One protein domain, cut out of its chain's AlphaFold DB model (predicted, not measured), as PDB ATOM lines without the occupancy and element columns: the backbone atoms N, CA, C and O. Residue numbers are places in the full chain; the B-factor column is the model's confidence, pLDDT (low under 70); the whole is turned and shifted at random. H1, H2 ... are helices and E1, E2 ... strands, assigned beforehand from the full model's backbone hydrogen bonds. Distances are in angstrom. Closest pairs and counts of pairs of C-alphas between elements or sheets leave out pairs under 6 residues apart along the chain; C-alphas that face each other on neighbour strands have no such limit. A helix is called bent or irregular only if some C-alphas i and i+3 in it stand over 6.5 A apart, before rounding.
ATOM      1  N   GLY A 173     154.799 108.487  98.252       73.62
ATOM      2  CA  GLY A 173     153.808 109.521  97.975       73.62
ATOM      3  C   GLY A 173     154.110 110.253  96.672       73.62
ATOM      4  O   GLY A 173     155.245 110.669  96.449       73.62
ATOM      5  N   ILE A 174     153.093 110.463  95.834       77.50
ATOM      6  CA  ILE A 174     153.201 111.308  94.636       77.50
ATOM      7  C   ILE A 174     152.308 112.532  94.788       77.50
ATOM      8  O   ILE A 174     151.131 112.434  95.146       77.50
ATOM      9  N   GLN A 175     152.872 113.704  94.495       76.44
ATOM     10  CA  GLN A 175     152.104 114.936  94.378       76.44
ATOM     11  C   GLN A 175     151.325 114.926  93.060       76.44
ATOM     12  O   GLN A 175     151.911 114.798  91.987       76.44
ATOM     13  N   LEU A 176     150.003 115.099  93.128       77.06
ATOM     14  CA  LEU A 176     149.138 115.038  91.942       77.06
ATOM     15  C   LEU A 176     149.456 116.117  90.900       77.06
ATOM     16  O   LEU A 176     149.202 115.913  89.715       77.06
ATOM     17  N   VAL A 177     150.059 117.236  91.313       78.56
ATOM     18  CA  VAL A 177     150.524 118.278  90.385       78.56
ATOM     19  C   VAL A 177     151.586 117.753  89.413       78.56
ATOM     20  O   VAL A 177     151.579 118.149  88.250       78.56
ATOM     21  N   SER A 178     152.423 116.799  89.836       82.25
ATOM     22  CA  SER A 178     153.471 116.196  89.000       82.25
ATOM     23  C   SER A 178     152.915 115.321  87.874       82.25
ATOM     24  O   SER A 178     153.616 115.049  86.906       82.25
ATOM     25  N   VAL A 179     151.655 114.891  87.990       84.94
ATOM     26  CA  VAL A 179     150.954 114.056  87.002       84.94
ATOM     27  C   VAL A 179     149.686 114.729  86.474       84.94
ATOM     28  O   VAL A 179     148.831 114.072  85.884       84.94
ATOM     29  N   HIS A 180     149.532 116.040  86.684       86.19
ATOM     30  CA  HIS A 180     148.285 116.754  86.404       86.19
ATOM     31  C   HIS A 180     147.828 116.588  84.950       86.19
ATOM     32  O   HIS A 180     146.671 116.271  84.692       86.19
ATOM     33  N   GLN A 181     148.752 116.729  83.997       90.25
ATOM     34  CA  GLN A 181     148.441 116.607  82.573       90.25
ATOM     35  C   GLN A 181     148.001 115.188  82.192       90.25
ATOM     36  O   GLN A 181     147.086 115.011  81.391       90.25
ATOM     37  N   GLN A 182     148.625 114.166  82.775       88.44
ATOM     38  CA  GLN A 182     148.277 112.764  82.558       88.44
ATOM     39  C   GLN A 182     146.914 112.445  83.186       88.44
ATOM     40  O   GLN A 182     146.073 111.823  82.538       88.44
ATOM     41  N   MET A 183     146.655 112.964  84.388       87.00
ATOM     42  CA  MET A 183     145.371 112.838  85.079       87.00
ATOM     43  C   MET A 183     144.216 113.495  84.315       87.00
ATOM     44  O   MET A 183     143.124 112.935  84.296       87.00
ATOM     45  N   LEU A 184     144.441 114.641  83.658       89.88
ATOM     46  CA  LEU A 184     143.437 115.278  82.793       89.88
ATOM     47  C   LEU A 184     143.136 114.457  81.531       89.88
ATOM     48  O   LEU A 184     142.004 114.461  81.057       89.88
ATOM     49  N   LYS A 185     144.139 113.765  80.980       93.38
ATOM     50  CA  LYS A 185     143.992 112.949  79.765       93.38
ATOM     51  C   LYS A 185     143.317 111.608  80.038       93.38
ATOM     52  O   LYS A 185     142.391 111.233  79.330       93.38
ATOM     53  N   SER A 186     143.809 110.867  81.028       92.56
ATOM     54  CA  SER A 186     143.248 109.579  81.439       92.56
ATOM     55  C   SER A 186     143.542 109.328  82.920       92.56
ATOM     56  O   SER A 186     144.612 108.809  83.268       92.56
ATOM     57  N   PRO A 187     142.608 109.674  83.823       88.25
ATOM     58  CA  PRO A 187     142.820 109.496  85.254       88.25
ATOM     59  C   PRO A 187     142.910 108.012  85.623       88.25
ATOM     60  O   PRO A 187     143.786 107.627  86.389       88.25
ATOM     61  N   VAL A 188     142.067 107.158  85.034       88.69
ATOM     62  CA  VAL A 188     142.046 105.714  85.327       88.69
ATOM     63  C   VAL A 188     143.375 105.052  84.958       88.69
ATOM     64  O   VAL A 188     143.938 104.323  85.774       88.69
ATOM     65  N   THR A 189     143.905 105.327  83.763       89.19
ATOM     66  CA  THR A 189     145.205 104.785  83.339       89.19
ATOM     67  C   THR A 189     146.326 105.315  84.225       89.19
ATOM     68  O   THR A 189     147.135 104.536  84.712       89.19
ATOM     69  N   THR A 190     146.342 106.621  84.502       88.88
ATOM     70  CA  THR A 190     147.387 107.235  85.334       88.88
ATOM     71  C   THR A 190     147.417 106.618  86.732       88.88
ATOM     72  O   THR A 190     148.469 106.189  87.194       88.88
ATOM     73  N   LEU A 191     146.262 106.499  87.392       88.25
ATOM     74  CA  LEU A 191     146.162 105.890  88.720       88.25
ATOM     75  C   LEU A 191     146.604 104.420  88.720       88.25
ATOM     76  O   LEU A 191     147.278 103.985  89.656       88.25
ATOM     77  N   ARG A 192     146.272 103.669  87.661       88.75
ATOM     78  CA  ARG A 192     146.715 102.279  87.489       88.75
ATOM     79  C   ARG A 192     148.239 102.187  87.433       88.75
ATOM     80  O   ARG A 192     148.815 101.437  88.219       88.75
ATOM     81  N   GLU A 193     148.882 102.981  86.581       89.44
ATOM     82  CA  GLU A 193     150.346 103.028  86.457       89.44
ATOM     83  C   GLU A 193     151.007 103.395  87.794       89.44
ATOM     84  O   GLU A 193     151.900 102.693  88.267       89.44
ATOM     85  N   LEU A 194     150.508 104.431  88.478       87.38
ATOM     86  CA  LEU A 194     151.051 104.837  89.776       87.38
ATOM     87  C   LEU A 194     150.958 103.714  90.819       87.38
ATOM     88  O   LEU A 194     151.917 103.485  91.562       87.38
ATOM     89  N   SER A 195     149.842 102.978  90.840       83.94
ATOM     90  CA  SER A 195     149.637 101.859  91.768       83.94
ATOM     91  C   SER A 195     150.617 100.696  91.549       83.94
ATOM     92  O   SER A 195     150.961 100.002  92.509       83.94
ATOM     93  N   ARG A 196     151.093 100.505  90.309       87.94
ATOM     94  CA  ARG A 196     152.076  99.481  89.906       87.94
ATOM     95  C   ARG A 196     153.516  99.880  90.271       87.94
ATOM     96  O   ARG A 196     154.362  99.021  90.520       87.94
ATOM     97  N   MET A 197     153.793 101.182  90.387       82.56
ATOM     98  CA  MET A 197     155.117 101.746  90.701       82.56
ATOM     99  C   MET A 197     155.443 101.855  92.205       82.56
ATOM    100  O   MET A 197     156.346 102.604  92.565       82.56
ATOM    101  N   ALA A 198     154.756 101.115  93.086       71.69
ATOM    102  CA  ALA A 198     154.872 101.222  94.554       71.69
ATOM    103  C   ALA A 198     154.363 102.542  95.172       71.69
ATOM    104  O   ALA A 198     154.664 102.849  96.330       71.69
ATOM    105  N   THR A 199     153.543 103.306  94.445       63.34
ATOM    106  CA  THR A 199     152.852 104.465  95.026       63.34
ATOM    107  C   THR A 199     151.722 103.971  95.923       63.34
ATOM    108  O   THR A 199     150.762 103.371  95.437       63.34
ATOM    109  N   ALA A 200     151.824 104.220  97.227       57.41
ATOM    110  CA  ALA A 200     150.778 103.855  98.188       57.41
ATOM    111  C   ALA A 200     149.851 105.032  98.528       57.41
ATOM    112  O   ALA A 200     148.761 104.824  99.053       57.41
ATOM    113  N   MET A 201     150.275 106.268  98.237       54.06
ATOM    114  CA  MET A 201     149.563 107.475  98.643       54.06
ATOM    115  C   MET A 201     149.592 108.547  97.550       54.06
ATOM    116  O   MET A 201     150.642 108.871  96.992       54.06
ATOM    117  N   LEU A 202     148.433 109.146  97.278       56.19
ATOM    118  CA  LEU A 202     148.306 110.308  96.399       56.19
ATOM    119  C   LEU A 202     148.079 111.550  97.245       56.19
ATOM    120  O   LEU A 202     147.190 111.577  98.097       56.19
ATOM    121  N   ARG A 203     148.885 112.584  97.004       52.78
ATOM    122  CA  ARG A 203     148.802 113.843  97.741       52.78
ATOM    123  C   ARG A 203     148.189 114.919  96.856       52.78
ATOM    124  O   ARG A 203     148.757 115.277  95.822       52.78
ATOM    125  N   LEU A 204     147.028 115.425  97.270       51.66
ATOM    126  CA  LEU A 204     146.370 116.567  96.642       51.66
ATOM    127  C   LEU A 204     146.801 117.854  97.353       51.66
ATOM    128  O   LEU A 204     146.754 117.952  98.580       51.66
ATOM    129  N   SER A 205     147.184 118.856  96.572       56.03
ATOM    130  CA  SER A 205     147.447 120.209  97.060       56.03
ATOM    131  C   SER A 205     146.630 121.176  96.220       56.03
ATOM    132  O   SER A 205     146.583 121.036  94.998       56.03
ATOM    133  N   TYR A 206     145.993 122.150  96.861       49.81
ATOM    134  CA  TYR A 206     145.345 123.260  96.170       49.81
ATOM    135  C   TYR A 206     145.967 124.578  96.621       49.81
ATOM    136  O   TYR A 206     146.471 124.714  97.739       49.81
ATOM    137  N   MET A 207     145.972 125.544  95.706       41.06
ATOM    138  CA  MET A 207     146.545 126.859  95.942       41.06
ATOM    139  C   MET A 207     145.416 127.842  96.250       41.06
ATOM    140  O   MET A 207     144.520 128.050  95.433       41.06
ATOM    141  N   THR A 208     145.468 128.462  97.424       43.38
ATOM    142  CA  THR A 208     144.530 129.512  97.841       43.38
ATOM    143  C   THR A 208     145.327 130.755  98.205       43.38
ATOM    144  O   THR A 208     146.138 130.726  99.125       43.38
ATOM    145  N   ARG A 209     145.106 131.857  97.471       44.47
ATOM    146  CA  ARG A 209     145.732 133.175  97.718       44.47
ATOM    147  C   ARG A 209     147.267 133.130  97.855       44.47
ATOM    148  O   ARG A 209     147.823 133.734  98.761       44.47
ATOM    149  N   GLY A 210     147.945 132.401  96.967       44.41
ATOM    150  CA  GLY A 210     149.413 132.321  96.944       44.41
ATOM    151  C   GLY A 210     150.040 131.367  97.969       44.41
ATOM    152  O   GLY A 210     151.257 131.216  97.976       44.41
ATOM    153  N   HIS A 211     149.237 130.680  98.786       39.88
ATOM    154  CA  HIS A 211     149.709 129.640  99.697       39.88
ATOM    155  C   HIS A 211     149.277 128.254  99.206       39.88
ATOM    156  O   HIS A 211     148.116 128.038  98.843       39.88
ATOM    157  N   PHE A 212     150.222 127.310  99.191       46.59
ATOM    158  CA  PHE A 212     149.919 125.891  99.025       46.59
ATOM    159  C   PHE A 212     149.343 125.366 100.334       46.59
ATOM    160  O   PHE A 212     150.012 125.405 101.364       46.59
ATOM    161  N   THR A 213     148.111 124.866 100.284       49.38
ATOM    162  CA  THR A 213     147.481 124.222 101.437       49.38
ATOM    163  C   THR A 213     147.431 122.727 101.162       49.38
ATOM    164  O   THR A 213     146.954 122.288 100.108       49.38
ATOM    165  N   GLU A 214     147.979 121.930 102.077       49.94
ATOM    166  CA  GLU A 214     147.882 120.476 101.993       49.94
ATOM    167  C   GLU A 214     146.426 120.069 102.226       49.94
ATOM    168  O   GLU A 214     145.821 120.465 103.224       49.94
ATOM    169  N   CYS A 215     145.845 119.280 101.318       46.78
ATOM    170  CA  CYS A 215     144.605 118.597 101.648       46.78
ATOM    171  C   CYS A 215     144.986 117.435 102.576       46.78
ATOM    172  O   CYS A 215     145.784 116.587 102.152       46.78
TER     173      CYS A 215
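What this domain is: This is residues 173 to 215 of the 222 residues of an uncharacterized protein of Reichenbachiella sp. 5M10 (UniProt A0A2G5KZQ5). Picture a small head with an arm: helices H1 and H2 form a V, its open side bridged by the short parallel pair E1 and E2, and E2 runs on into the hairpin E3 and E4, whose residues 207 to 212 stick out free. The head is one strand-helix-strand unit, two parallel neighbour strands with helices between, E1, H1 H2, E2, with a right-handed crossover. You are reading 43 residues with two named helices and four named strands, ordered E1 H1 H2 E2 E3 E4, mixed in class; the sheets are E1 = E2, parallel, and E3 - E4, antiparallel. The whole is only just loose, close to compact, with a radius of gyration of the C-alphas of 11.4 A, and spans 34 by 22 by 12 A.

How they stand to each other: Begin at E1, residues 173 to 175, and look across to its parallel neighbour E2, residues 199 to 203, at 37 degrees: N 203 and O 174 are within hydrogen-bond range at 2.9 A. H1, residues 176 to 185, touches H2, residues 187 to 196, at a steep tilt of 50 degrees, opposite ways; their closest C-alphas, of Met 183 and Thr 190, are 6.0 A apart. H1 is irregular, C-alphas 178 and 181 being 8.2 A apart. Every O i to N i+4 pair is within hydrogen-bond range in H2, but 4 of 6 in H1. H2 and E2 are near each other, with 9 pairs of C-alphas within 10 A. E2 runs on into E3, residues 205 to 208, at 7 degrees. E3 forms an antiparallel hairpin with E4, residues 211 to 214, at 145 degrees; N 208 and O 211 are 3.0 A apart, within hydrogen-bond range. H2 is apart from E3 and E4.

Where its parts are: Find C-alpha 173 at (153.808, 109.521, 97.975), where E1 begins its 6.7 A. H1 spans 13.4 A, and H2 14.4 A to C-alpha 196 at (152.076, 99.481, 89.906). E2 covers 10.6 A, E3 9.8 A, and E4 9.6 A, ending at C-alpha 214, (147.882, 120.476, 101.993).

The domain as a whole: The C-alphas farthest apart, of Arg 196 and Arg 209, are 35.2 A apart. The printed part has no cut, and the links between its named elements are tight. Residues 199 to 215 have pLDDT under 70; the mean of the printed part is 71.2.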